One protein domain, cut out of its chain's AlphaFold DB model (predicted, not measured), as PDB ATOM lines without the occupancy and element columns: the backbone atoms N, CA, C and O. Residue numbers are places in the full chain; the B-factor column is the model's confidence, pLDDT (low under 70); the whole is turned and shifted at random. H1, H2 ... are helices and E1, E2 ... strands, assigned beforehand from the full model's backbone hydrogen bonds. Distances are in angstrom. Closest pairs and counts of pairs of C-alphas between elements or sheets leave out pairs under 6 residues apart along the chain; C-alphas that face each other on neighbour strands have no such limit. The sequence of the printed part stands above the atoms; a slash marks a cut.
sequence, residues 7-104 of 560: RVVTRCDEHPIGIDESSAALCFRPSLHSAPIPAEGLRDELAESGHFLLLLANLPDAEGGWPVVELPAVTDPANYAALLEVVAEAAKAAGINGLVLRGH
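Overview. This is residues 7 to 104 of the 560 residues of the protein "DUF2126 domain-containing protein" of Gammaproteobacteria bacterium HGW-Gammaproteobacteria-8 (UniProt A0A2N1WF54). A twisted four-stranded sheet has one long helix, H3, near its strand E3, while two short helices, H1 and H2, touch each other near the beginning of E2; residues 34 to 41, in the link between them, stick out as a loop. The 98 printed residues hold, in order, E1 H1 H2 E2 E3 H3 E4, with a mixed sheet ordered E1, E2, E3, E4. The class is mixed, helices and strands, with under half of the residues in named elements. The whole is compact, with a radius of gyration of the C-alphas of 14.0 A and spans of 36 by 32 by 24 A.

Arrangement. E1, residues 7 to 10, is antiparallel to E2, residues 52 to 58, with N 8 and O 54 2.9 A apart. H1, residues 21 to 27, touches H2, residues 45 to 48; their closest C-alphas, of Leu 26 and Leu 46, are 6.3 A apart. H1 and H2 each only graze the sheet. E2 and E3, residues 67 to 71, form an antiparallel hairpin, with N 57 and O 68 3.0 A apart. H3, residues 77 to 93, is near E3 and only grazes the sheet. E4, residues 100 to 103, is parallel to E3, with N 71 and O 102 2.8 A apart. E3, H3 and E4 form a strand-helix-strand unit, two parallel neighbour strands with a helix between, whose crossover is right-handed. Every O i to N i+4 pair of H3 is within hydrogen-bond range; H1 has 1 of 3 such pairs within range, beside 2 of 4 O i to N i+3 pairs, and H2, with 4 residues, is too short for any O i to N i+4 pair but has its 1 O i to N i+3 pair within range.

Along the chain. E1 begins at C-alpha 7 (85.242, 31.105, 155.305). E2 is 19.7 A long and H3 24.3 A. E4 ends at C-alpha 103 (93.911, 25.861, 146.134).

Size, cuts and confidence. The farthest C-alphas, of His 15 and Ala 62, are 41.2 A apart. The printed part has no cut; the link H1 to H2 is long. Residues 19 and 22 have pLDDT under 70.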
ATOM      1  N   ARG A   7      84.103  30.245 155.630       91.12
ATOM      2  CA  ARG A   7      85.242  31.105 155.305       91.12
ATOM      3  C   ARG A   7      85.973  31.458 156.580       91.12
ATOM      4  O   ARG A   7      85.359  31.987 157.506       91.12
ATOM      5  N   VAL A   8      87.266  31.174 156.618       91.81
ATOM      6  CA  VAL A   8      88.124  31.486 157.760       91.81
ATOM      7  C   VAL A   8      89.251  32.372 157.264       91.81
ATOM      8  O   VAL A   8      90.027  31.962 156.410       91.81
ATOM      9  N   VAL A   9      89.324  33.592 157.790       90.88
ATOM     10  CA  VAL A   9      90.444  34.502 157.542       90.88
ATOM     11  C   VAL A   9      91.368  34.428 158.742       90.88
ATOM     12  O   VAL A   9      90.911  34.525 159.880       90.88
ATOM     13  N   THR A  10      92.655  34.250 158.489       90.00
ATOM     14  CA  THR A  10      93.689  34.197 159.520       90.00
ATOM     15  C   THR A  10      94.909  35.025 159.119       90.00
ATOM     16  O   THR A  10      95.008  35.499 157.986       90.00
ATOM     17  N   ARG A  11      95.835  35.218 160.053       89.00
ATOM     18  CA  ARG A  11      97.151  35.832 159.844       89.00
ATOM     19  C   ARG A  11      98.214  34.926 160.461       89.00
ATOM     20  O   ARG A  11      97.904  34.094 161.309       89.00
ATOM     21  N   CYS A  12      99.459  35.081 160.026       84.94
ATOM     22  CA  CYS A  12     100.607  34.379 160.608       84.94
ATOM     23  C   CYS A  12     101.329  35.204 161.692       84.94
ATOM     24  O   CYS A  12     102.336  34.756 162.230       84.94
ATOM     25  N   ASP A  13     100.846  36.413 161.990       83.06
ATOM     26  CA  ASP A  13     101.370  37.303 163.023       83.06
ATOM     27  C   ASP A  13     100.338  37.536 164.141       83.06
ATOM     28  O   ASP A  13      99.174  37.154 164.037       83.06
ATOM     29  N   GLU A  14     100.767  38.168 165.236       81.25
ATOM     30  CA  GLU A  14      99.895  38.479 166.381       81.25
ATOM     31  C   GLU A  14      99.031  39.737 166.162       81.25
ATOM     32  O   GLU A  14      98.351  40.200 167.082       81.25
ATOM     33  N   HIS A  15      99.052  40.328 164.962       81.94
ATOM     34  CA  HIS A  15      98.251  41.514 164.686       81.94
ATOM     35  C   HIS A  15      96.761  41.152 164.604       81.94
ATOM     36  O   HIS A  15      96.396  40.088 164.097       81.94
ATOM     37  N   PRO A  16      95.860  42.046 165.053       79.31
ATOM     38  CA  PRO A  16      94.431  41.855 164.853       79.31
ATOM     39  C   PRO A  16      94.103  41.687 163.365       79.31
ATOM     40  O   PRO A  16      94.692  42.350 162.513       79.31
ATOM     41  N   ILE A  17      93.108  40.852 163.061       81.19
ATOM     42  CA  ILE A  17      92.565  40.721 161.705       81.19
ATOM     43  C   ILE A  17      91.823  42.023 161.366       81.19
ATOM     44  O   ILE A  17      90.657  42.209 161.719       81.19
ATOM     45  N   GLY A  18      92.531  42.962 160.739       74.75
ATOM     46  CA  GLY A  18      91.995  44.231 160.260       74.75
ATOM     47  C   GLY A  18      91.611  44.119 158.790       74.75
ATOM     48  O   GLY A  18      92.474  44.201 157.925       74.75
ATOM     49  N   ILE A  19      90.321  43.939 158.508       69.12
ATOM     50  CA  ILE A  19      89.802  43.885 157.137       69.12
ATOM     51  C   ILE A  19      89.363  45.298 156.739       69.12
ATOM     52  O   ILE A  19      88.351  45.796 157.235       69.12
ATOM     53  N   ASP A  20      90.130  45.952 155.868       74.00
ATOM     54  CA  ASP A  20      89.718  47.208 155.235       74.00
ATOM     55  C   ASP A  20      88.665  46.976 154.128       74.00
ATOM     56  O   ASP A  20      88.362  45.838 153.763       74.00
ATOM     57  N   GLU A  21      88.069  48.051 153.596       70.06
ATOM     58  CA  GLU A  21      87.007  47.948 152.578       70.06
ATOM     59  C   GLU A  21      87.458  47.179 151.321       70.06
ATOM     60  O   GLU A  21      86.667  46.429 150.743       70.06
ATOM     61  N   SER A  22      88.731  47.304 150.927       67.94
ATOM     62  CA  SER A  22      89.332  46.546 149.821       67.94
ATOM     63  C   SER A  22      89.453  45.048 150.122       67.94
ATOM     64  O   SER A  22      89.109  44.215 149.283       67.94
ATOM     65  N   SER A  23      89.878  44.690 151.332       72.31
ATOM     66  CA  SER A  23      90.070  43.305 151.779       72.31
ATOM     67  C   SER A  23      88.740  42.603 152.060       72.31
ATOM     68  O   SER A  23      88.638  41.382 151.923       72.31
ATOM     69  N   ALA A  24      87.696  43.361 152.410       80.44
ATOM     70  CA  ALA A  24      86.367  42.830 152.692       80.44
ATOM     71  C   ALA A  24      85.783  42.103 151.478       80.44
ATOM     72  O   ALA A  24      85.276  40.993 151.619       80.44
ATOM     73  N   ALA A  25      85.915  42.675 150.278       82.12
ATOM     74  CA  ALA A  25      85.457  42.028 149.049       82.12
ATOM     75  C   ALA A  25      86.229  40.726 148.763       82.12
ATOM     76  O   ALA A  25      85.625  39.712 148.400       82.12
ATOM     77  N   LEU A  26      87.546  40.726 148.991       84.25
ATOM     78  CA  LEU A  26      88.416  39.569 148.761       84.25
ATOM     79  C   LEU A  26      88.119  38.405 149.716       84.25
ATOM     80  O   LEU A  26      88.186  37.247 149.305       84.25
ATOM     81  N   CYS A  27      87.687  38.680 150.950       85.94
ATOM     82  CA  CYS A  27      87.254  37.646 151.898       85.94
ATOM     83  C   CYS A  27      86.053  36.832 151.382       85.94
ATOM     84  O   CYS A  27      85.871  35.675 151.766       85.94
ATOM     85  N   PHE A  28      85.252  37.403 150.475       86.75
ATOM     86  CA  PHE A  28      84.094  36.758 149.850       86.75
ATOM     87  C   PHE A  28      84.356  36.266 148.416       86.75
ATOM     88  O   PHE A  28      83.409  35.860 147.736       86.75
ATOM     89  N   ARG A  29      85.622  36.227 147.958       87.06
ATOM     90  CA  ARG A  29      85.974  35.717 146.618       87.06
ATOM     91  C   ARG A  29      85.445  34.296 146.386       87.06
ATOM     92  O   ARG A  29      85.419  33.502 147.333       87.06
ATOM     93  N   PRO A  30      85.016  33.924 145.171       87.94
ATOM     94  CA  PRO A  30      84.638  32.543 144.896       87.94
ATOM     95  C   PRO A  30      85.854  31.604 145.006       87.94
ATOM     96  O   PRO A  30      87.001  32.049 145.114       87.94
ATOM     97  N   SER A  31      85.592  30.295 144.998       88.38
ATOM     98  CA  SER A  31      86.652  29.281 144.938       88.38
ATOM     99  C   SER A  31      87.554  29.513 143.724       88.38
ATOM    100  O   SER A  31      87.052  29.826 142.642       88.38
ATOM    101  N   LEU A  32      88.863  29.291 143.874       87.00
ATOM    102  CA  LEU A  32      89.826  29.351 142.763       87.00
ATOM    103  C   LEU A  32      89.490  28.366 141.638       87.00
ATOM    104  O   LEU A  32      89.843  28.598 140.491       87.00
ATOM    105  N   HIS A  33      88.760  27.299 141.960       83.75
ATOM    106  CA  HIS A  33      88.341  26.259 141.018       83.75
ATOM    107  C   HIS A  33      87.001  26.565 140.340       83.75
ATOM    108  O   HIS A  33      86.517  25.776 139.537       83.75
ATOM    109  N   SER A  34      86.373  27.704 140.659       86.38
ATOM    110  CA  SER A  34      85.126  28.135 140.007       86.38
ATOM    111  C   SER A  34      85.340  28.775 138.632       86.38
ATOM    112  O   SER A  34      84.376  28.971 137.891       86.38
ATOM    113  N   ALA A  35      86.587  29.095 138.290       84.38
ATOM    114  CA  ALA A  35      86.983  29.663 137.015       84.38
ATOM    115  C   ALA A  35      88.284  28.999 136.531       84.38
ATOM    116  O   ALA A  35      89.044  28.480 137.349       84.38
ATOM    117  N   PRO A  36      88.559  29.010 135.216       84.69
ATOM    118  CA  PRO A  36      89.853  28.591 134.695       84.69
ATOM    119  C   PRO A  36      90.995  29.403 135.315       84.69
ATOM    120  O   PRO A  36      90.877  30.617 135.488       84.69
ATOM    121  N   ILE A  37      92.108  28.731 135.612       82.69
ATOM    122  CA  ILE A  37      93.318  29.383 136.118       82.69
ATOM    123  C   ILE A  37      93.891  30.291 135.010       82.69
ATOM    124  O   ILE A  37      94.026  29.824 133.874       82.69
ATOM    125  N   PRO A  38      94.231  31.562 135.305       83.19
ATOM    126  CA  PRO A  38      94.858  32.454 134.333       83.19
ATOM    127  C   PRO A  38      96.201  31.916 133.824       83.19
ATOM    128  O   PRO A  38      96.904  31.200 134.537       83.19
ATOM    129  N   ALA A  39      96.592  32.296 132.605       78.81
ATOM    130  CA  ALA A  39      97.851  31.845 132.005       78.81
ATOM    131  C   ALA A  39      99.084  32.357 132.776       78.81
ATOM    132  O   ALA A  39     100.109  31.683 132.840       78.81
ATOM    133  N   GLU A  40      98.967  33.529 133.397       82.31
ATOM    134  CA  GLU A  40      99.946  34.136 134.299       82.31
ATOM    135  C   GLU A  40     100.041  33.450 135.677       82.31
ATOM    136  O   GLU A  40     100.926  33.780 136.466       82.31
ATOM    137  N   GLY A  41      99.172  32.473 135.951       80.81
ATOM    138  CA  GLY A  41      99.128  31.716 137.197       80.81
ATOM    139  C   GLY A  41      98.119  32.253 138.215       80.81
ATOM    140  O   GLY A  41      97.410  33.234 137.996       80.81
ATOM    141  N   LEU A  42      98.034  31.563 139.355       85.06
ATOM    142  CA  LEU A  42      97.179  31.966 140.469       85.06
ATOM    143  C   LEU A  42      97.816  33.124 141.241       85.06
ATOM    144  O   LEU A  42      98.974  33.037 141.650       85.06
ATOM    145  N   ARG A  43      97.024  34.159 141.525       87.94
ATOM    146  CA  ARG A  43      97.398  35.275 142.400       87.94
ATOM    147  C   ARG A  43      96.428  35.367 143.574       87.94
ATOM    148  O   ARG A  43      95.221  35.254 143.378       87.94
ATOM    149  N   ASP A  44      96.959  35.588 144.772       91.06
ATOM    150  CA  ASP A  44      96.170  35.731 145.999       91.06
ATOM    151  C   ASP A  44      96.429  37.102 146.633       91.06
ATOM    152  O   ASP A  44      97.305  37.268 147.479       91.06
ATOM    153  N   GLU A  45      95.666  38.105 146.193       89.88
ATOM    154  CA  GLU A  45      95.802  39.496 146.655       89.88
ATOM    155  C   GLU A  45      95.580  39.643 148.165       89.88
ATOM    156  O   GLU A  45      96.158  40.518 148.810       89.88
ATOM    157  N   LEU A  46      94.758  38.769 148.753       89.94
ATOM    158  CA  LEU A  46      94.508  38.794 150.186       89.94
ATOM    159  C   LEU A  46      95.739  38.283 150.944       89.94
ATOM    160  O   LEU A  46      96.178  38.941 151.892       89.94
ATOM    161  N   ALA A  47      96.356  37.197 150.470       90.81
ATOM    162  CA  ALA A  47      97.610  36.694 151.031       90.81
ATOM    163  C   ALA A  47      98.763  37.699 150.883       90.81
ATOM    164  O   ALA A  47      99.560  37.849 151.810       90.81
ATOM    165  N   GLU A  48      98.815  38.459 149.783       89.75
ATOM    166  CA  GLU A  48      99.781  39.557 149.594       89.75
ATOM    167  C   GLU A  48      99.646  40.660 150.666       89.75
ATOM    168  O   GLU A  48     100.635  41.303 151.017       89.75
ATOM    169  N   SER A  49      98.452  40.843 151.246       86.00
ATOM    170  CA  SER A  49      98.204  41.761 152.375       86.00
ATOM    171  C   SER A  49      98.472  41.144 153.765       86.00
ATOM    172  O   SER A  49      98.228  41.774 154.801       86.00
ATOM    173  N   GLY A  50      98.963  39.901 153.811       87.31
ATOM    174  CA  GLY A  50      99.209  39.141 155.040       87.31
ATOM    175  C   GLY A  50      97.963  38.484 155.641       87.31
ATOM    176  O   GLY A  50      98.003  38.069 156.799       87.31
ATOM    177  N   HIS A  51      96.863  38.402 154.887       90.50
ATOM    178  CA  HIS A  51      95.622  37.751 155.302       90.50
ATOM    179  C   HIS A  51      95.408  36.456 154.512       90.50
ATOM    180  O   HIS A  51      95.363  36.449 153.289       90.50
ATOM    181  N   PHE A  52      95.219  35.344 155.206       92.44
ATOM    182  CA  PHE A  52      95.106  34.018 154.610       92.44
ATOM    183  C   PHE A  52      93.660  33.540 154.706       92.44
ATOM    184  O   PHE A  52      93.141  33.335 155.804       92.44
ATOM    185  N   LEU A  53      92.994  33.382 153.561       93.62
ATOM    186  CA  LEU A  53      91.617  32.893 153.490       93.62
ATOM    187  C   LEU A  53      91.590  31.393 153.206       93.62
ATOM    188  O   LEU A  53      91.982  30.956 152.128       93.62
ATOM    189  N   LEU A  54      91.044  30.628 154.147       94.62
ATOM    190  CA  LEU A  54      90.657  29.241 153.939       94.62
ATOM    191  C   LEU A  54      89.174  29.178 153.565       94.62
ATOM    192  O   LEU A  54      88.330  29.763 154.256       94.62
ATOM    193  N   LEU A  55      88.848  28.434 152.507       94.06
ATOM    194  CA  LEU A  55      87.460  28.075 152.195       94.06
ATOM    195  C   LEU A  55      87.218  26.620 152.573       94.06
ATOM    196  O   LEU A  55      87.932  25.734 152.108       94.06
ATOM    197  N   LEU A  56      86.197  26.376 153.384       93.00
ATOM    198  CA  LEU A  56      85.766  25.041 153.767       93.00
ATOM    199  C   LEU A  56      84.483  24.714 153.010       93.00
ATOM    200  O   LEU A  56      83.506  25.463 153.078       93.00
ATOM    201  N   ALA A  57      84.492  23.597 152.301       91.00
ATOM    202  CA  ALA A  57      83.359  23.109 151.527       91.00
ATOM    203  C   ALA A  57      83.304  21.579 151.608       91.00
ATOM    204  O   ALA A  57      84.143  20.958 152.252       91.00
ATOM    205  N   ASN A  58      82.343  20.968 150.923       89.00
ATOM    206  CA  ASN A  58      82.354  19.533 150.648       89.00
ATOM    207  C   ASN A  58      82.412  19.327 149.135       89.00
ATOM    208  O   ASN A  58      81.858  20.132 148.378       89.00
ATOM    209  N   LEU A  59      83.060  18.250 148.693       85.56
ATOM    210  CA  LEU A  59      82.888  17.773 147.326       85.56
ATOM    211  C   LEU A  59      81.415  17.403 147.084       85.56
ATOM    212  O   LEU A  59      80.698  17.080 148.034       85.56
ATOM    213  N   PRO A  60      80.943  17.426 145.828       84.25
ATOM    214  CA  PRO A  60      79.648  16.853 145.484       84.25
ATOM    215  C   PRO A  60      79.531  15.401 145.971       84.25
ATOM    216  O   PRO A  60      80.513  14.659 145.963       84.25
ATOM    217  N   ASP A  61      78.322  14.949 146.319       82.62
ATOM    218  CA  ASP A  61      78.090  13.554 146.739       82.62
ATOM    219  C   ASP A  61      78.545  12.545 145.667       82.62
ATOM    220  O   ASP A  61      79.066  11.478 145.984       82.62
ATOM    221  N   ALA A  62      78.416  12.913 144.387       82.44
ATOM    222  CA  ALA A  62      78.899  12.124 143.253       82.44
ATOM    223  C   ALA A  62      80.433  11.949 143.225       82.44
ATOM    224  O   ALA A  62      80.928  11.007 142.615       82.44
ATOM    225  N   GLU A  63      81.173  12.829 143.901       75.62
ATOM    226  CA  GLU A  63      82.635  12.813 144.050       75.62
ATOM    227  C   GLU A  63      83.058  12.348 145.461       75.62
ATOM    228  O   GLU A  63      84.200  12.524 145.886       75.62
ATOM    229  N   GLY A  64      82.131  11.739 146.210       78.88
ATOM    230  CA  GLY A  64      82.381  11.125 147.515       78.88
ATOM    231  C   GLY A  64      82.055  12.000 148.723       78.88
ATOM    232  O   GLY A  64      82.195  11.525 149.848       78.88
ATOM    233  N   GLY A  65      81.616  13.250 148.529       85.31
ATOM    234  CA  GLY A  65      81.165  14.106 149.635       85.31
ATOM    235  C   GLY A  65      82.262  14.500 150.633       85.31
ATOM    236  O   GLY A  65      81.955  14.933 151.743       85.31
ATOM    237  N   TRP A  66      83.539  14.323 150.276       89.50
ATOM    238  CA  TRP A  66      84.665  14.572 151.176       89.50
ATOM    239  C   TRP A  66      84.750  16.050 151.582       89.50
ATOM    240  O   TRP A  66      84.600  16.917 150.715       89.50
ATOM    241  N   PRO A  67      85.049  16.362 152.858       92.69
ATOM    242  CA  PRO A  67      85.349  17.725 153.269       92.69
ATOM    243  C   PRO A  67      86.580  18.263 152.535       92.69
ATOM    244  O   PRO A  67      87.579  17.560 152.350       92.69
ATOM    245  N   VAL A  68      86.502  19.523 152.125       93.12
ATOM    246  CA  VAL A  68      87.503  20.228 151.327       93.12
ATOM    247  C   VAL A  68      88.002  21.441 152.094       93.12
ATOM    248  O   VAL A  68      87.197  22.230 152.588       93.12
ATOM    249  N   VAL A  69      89.319  21.636 152.109       95.06
ATOM    250  CA  VAL A  69      89.947  22.904 152.495       95.06
ATOM    251  C   VAL A  69      90.646  23.494 151.277       95.06
ATOM    252  O   VAL A  69      91.577  22.904 150.729       95.06
ATOM    253  N   GLU A  70      90.195  24.667 150.836       94.50
ATOM    254  CA  GLU A  70      90.914  25.483 149.863       94.50
ATOM    255  C   GLU A  70      91.946  26.347 150.587       94.50
ATOM    256  O   GLU A  70      91.580  27.212 151.383       94.50
ATOM    257  N   LEU A  71      93.221  26.087 150.313       94.94
ATOM    258  CA  LEU A  71      94.363  26.751 150.918       94.94
ATOM    259  C   LEU A  71      94.684  28.076 150.194       94.94
ATOM    260  O   LEU A  71      94.647  28.123 148.955       94.94
ATOM    261  N   PRO A  72      95.029  29.135 150.947       94.56
ATOM    262  CA  PRO A  72      95.523  30.396 150.399       94.56
ATOM    263  C   PRO A  72      96.978  30.271 149.940       94.56
ATOM    264  O   PRO A  72      97.668  29.305 150.283       94.56
ATOM    265  N   ALA A  73      97.469  31.260 149.195       93.38
ATOM    266  CA  ALA A  73      98.892  31.320 148.871       93.38
ATOM    267  C   ALA A  73      99.714  31.541 150.147       93.38
ATOM    268  O   ALA A  73      99.547  32.557 150.814       93.38
ATOM    269  N   VAL A  74     100.633  30.630 150.473       92.06
ATOM    270  CA  VAL A  74     101.623  30.835 151.542       92.06
ATOM    271  C   VAL A  74     103.003  30.612 150.946       92.06
ATOM    272  O   VAL A  74     103.325  29.521 150.485       92.06
ATOM    273  N   THR A  75     103.803  31.673 150.909       88.50
ATOM    274  CA  THR A  75     105.125  31.670 150.268       88.50
ATOM    275  C   THR A  75     106.240  31.209 151.199       88.50
ATOM    276  O   THR A  75     107.266  30.736 150.720       88.50
ATOM    277  N   ASP A  76     106.041  31.331 152.513       89.25
ATOM    278  CA  ASP A  76     106.993  30.873 153.520       89.25
ATOM    279  C   ASP A  76     106.766  29.380 153.852       89.25
ATOM    280  O   ASP A  76     105.659  29.008 154.262       89.25
ATOM    281  N   PRO A  77     107.785  28.514 153.699       88.25
ATOM    282  CA  PRO A  77     107.645  27.077 153.940       88.25
ATOM    283  C   PRO A  77     107.281  26.723 155.385       88.25
ATOM    284  O   PRO A  77     106.486  25.807 155.601       88.25
ATOM    285  N   ALA A  78     107.807  27.446 156.379       89.50
ATOM    286  CA  ALA A  78     107.502  27.173 157.784       89.50
ATOM    287  C   ALA A  78     106.031  27.487 158.095       89.50
ATOM    288  O   ALA A  78     105.344  26.683 158.726       89.50
ATOM    289  N   ASN A  79     105.516  28.600 157.572       91.44
ATOM    290  CA  ASN A  79     104.107  28.960 157.688       91.44
ATOM    291  C   ASN A  79     103.191  27.977 156.947       91.44
ATOM    292  O   ASN A  79     102.119  27.650 157.455       91.44
ATOM    293  N   TYR A  80     103.589  27.477 155.771       91.81
ATOM    294  CA  TYR A  80     102.799  26.471 155.050       91.81
ATOM    295  C   TYR A  80     102.753  25.139 155.816       91.81
ATOM    296  O   TYR A  80     101.684  24.542 155.944       91.81
ATOM    297  N   ALA A  81     103.877  24.693 156.389       90.38
ATOM    298  CA  ALA A  81     103.914  23.503 157.241       90.38
ATOM    299  C   ALA A  81     103.023  23.664 158.485       90.38
ATOM    300  O   ALA A  81     102.191  22.798 158.757       90.38
ATOM    301  N   ALA A  82     103.120  24.804 159.178       92.00
ATOM    302  CA  ALA A  82     102.266  25.121 160.324       92.00
ATOM    303  C   ALA A  82     100.775  25.157 159.945       92.00
ATOM    304  O   ALA A  82      99.929  24.658 160.686       92.00
ATOM    305  N   LEU A  83     100.434  25.691 158.766       92.94
ATOM    306  CA  LEU A  83      99.065  25.674 158.247       92.94
ATOM    307  C   LEU A  83      98.551  24.239 158.067       92.94
ATOM    308  O   LEU A  83      97.428  23.941 158.476       92.94
ATOM    309  N   LEU A  84      99.357  23.346 157.484       92.50
ATOM    310  CA  LEU A  84      98.981  21.939 157.330       92.50
ATOM    311  C   LEU A  84      98.809  21.233 158.679       92.50
ATOM    312  O   LEU A  84      97.871  20.448 158.827       92.50
ATOM    313  N   GLU A  85      99.665  21.517 159.662       93.62
ATOM    314  CA  GLU A  85      99.532  20.986 161.024       93.62
ATOM    315  C   GLU A  85      98.211  21.425 161.664       93.62
ATOM    316  O   GLU A  85      97.443  20.576 162.118       93.62
ATOM    317  N   VAL A  86      97.886  22.720 161.606       93.62
ATOM    318  CA  VAL A  86      96.628  23.269 162.139       93.62
ATOM    319  C   VAL A  86      95.412  22.655 161.441       93.62
ATOM    320  O   VAL A  86      94.447  22.263 162.102       93.62
ATOM    321  N   VAL A  87      95.446  22.525 160.112       93.62
ATOM    322  CA  VAL A  87      94.368  21.883 159.343       93.62
ATOM    323  C   VAL A  87      94.213  20.411 159.742       93.62
ATOM    324  O   VAL A  87      93.090  19.940 159.934       93.62
ATOM    325  N   ALA A  88      95.318  19.685 159.922       93.44
ATOM    326  CA  ALA A  88      95.300  18.286 160.335       93.44
ATOM    327  C   ALA A  88      94.781  18.102 161.771       93.44
ATOM    328  O   ALA A  88      94.013  17.172 162.031       93.44
ATOM    329  N   GLU A  89      95.168  18.969 162.708       95.06
ATOM    330  CA  GLU A  89      94.656  18.966 164.082       95.06
ATOM    331  C   GLU A  89      93.157  19.263 164.128       95.06
ATOM    332  O   GLU A  89      92.408  18.533 164.783       95.06
ATOM    333  N   ALA A  90      92.702  20.270 163.379       92.94
ATOM    334  CA  ALA A  90      91.287  20.607 163.273       92.94
ATOM    335  C   ALA A  90      90.467  19.447 162.685       92.94
ATOM    336  O   ALA A  90      89.418  19.098 163.230       92.94
ATOM    337  N   ALA A  91      90.962  18.799 161.624       92.44
ATOM    338  CA  ALA A  91      90.310  17.636 161.025       92.44
ATOM    339  C   ALA A  91      90.197  16.466 162.020       92.44
ATOM    340  O   ALA A  91      89.115  15.896 162.181       92.44
ATOM    341  N   LYS A  92      91.276  16.156 162.754       93.81
ATOM    342  CA  LYS A  92      91.276  15.118 163.803       93.81
ATOM    343  C   LYS A  92      90.298  15.447 164.930       93.81
ATOM    344  O   LYS A  92      89.540  14.572 165.344       93.81
ATOM    345  N   ALA A  93      90.285  16.693 165.406       95.38
ATOM    346  CA  ALA A  93      89.370  17.147 166.453       95.38
ATOM    347  C   ALA A  93      87.898  17.063 166.017       95.38
ATOM    348  O   ALA A  93      87.029  16.756 166.833       95.38
ATOM    349  N   ALA A  94      87.625  17.274 164.728       91.69
ATOM    350  CA  ALA A  94      86.302  17.121 164.127       91.69
ATOM    351  C   ALA A  94      85.927  15.660 163.793       91.69
ATOM    352  O   ALA A  94      84.818  15.415 163.320       91.69
ATOM    353  N   GLY A  95      86.818  14.685 164.019       93.12
ATOM    354  CA  GLY A  95      86.586  13.278 163.672       93.12
ATOM    355  C   GLY A  95      86.579  13.000 162.163       93.12
ATOM    356  O   GLY A  95      85.998  12.008 161.720       93.12
ATOM    357  N   ILE A  96      87.195  13.877 161.367       89.94
ATOM    358  CA  ILE A  96      87.296  13.755 159.911       89.94
ATOM    359  C   ILE A  96      88.507  12.877 159.577       89.94
ATOM    360  O   ILE A  96      89.646  13.238 159.860       89.94
ATOM    361  N   ASN A  97      88.257  11.725 158.948       84.88
ATOM    362  CA  ASN A  97      89.295  10.737 158.614       84.88
ATOM    363  C   ASN A  97      89.842  10.862 157.182       84.88
ATOM    364  O   ASN A  97      90.752  10.127 156.810       84.88
ATOM    365  N   GLY A  98      89.296  11.772 156.374       86.19
ATOM    366  CA  GLY A  98      89.809  12.086 155.046       86.19
ATOM    367  C   GLY A  98      89.421  13.502 154.649       86.19
ATOM    368  O   GLY A  98      88.307  13.948 154.921       86.19
ATOM    369  N   LEU A  99      90.374  14.211 154.054       90.62
ATOM    370  CA  LEU A  99      90.271  15.623 153.727       90.62
ATOM    371  C   LEU A  99      90.895  15.864 152.357       90.62
ATOM    372  O   LEU A  99      91.994  15.381 152.084       90.62
ATOM    373  N   VAL A 100      90.212  16.635 151.517       91.69
ATOM    374  CA  VAL A 100      90.743  17.076 150.227       91.69
ATOM    375  C   VAL A 100      91.327  18.471 150.393       91.69
ATOM    376  O   VAL A 100      90.631  19.412 150.772       91.69
ATOM    377  N   LEU A 101      92.614  18.614 150.093       92.50
ATOM    378  CA  LEU A 101      93.274  19.913 150.025       92.50
ATOM    379  C   LEU A 101      93.278  20.388 148.573       92.50
ATOM    380  O   LEU A 101      93.684  19.652 147.675       92.50
ATOM    381  N   ARG A 102      92.826  21.619 148.341       91.31
ATOM    382  CA  ARG A 102      92.902  22.283 147.032       91.31
ATOM    383  C   ARG A 102      93.369  23.722 147.201       91.31
ATOM    384  O   ARG A 102      93.496  24.198 148.318       91.31
ATOM    385  N   GLY A 103      93.557  24.439 146.102       91.38
ATOM    386  CA  GLY A 103      93.911  25.861 146.134       91.38
ATOM    387  C   GLY A 103      95.370  26.063 145.761       91.38
ATOM    388  O   GLY A 103      95.831  25.440 144.806       91.38
ATOM    389  N   HIS A 104      96.074  26.936 146.477       91.12
ATOM    390  CA  HIS A 104      97.475  27.208 146.169       91.12
ATOM    391  C   HIS A 104      98.388  26.029 146.549       91.12
ATOM    392  O   HIS A 104      98.200  25.419 147.608       91.12
TER     393      HIS A 104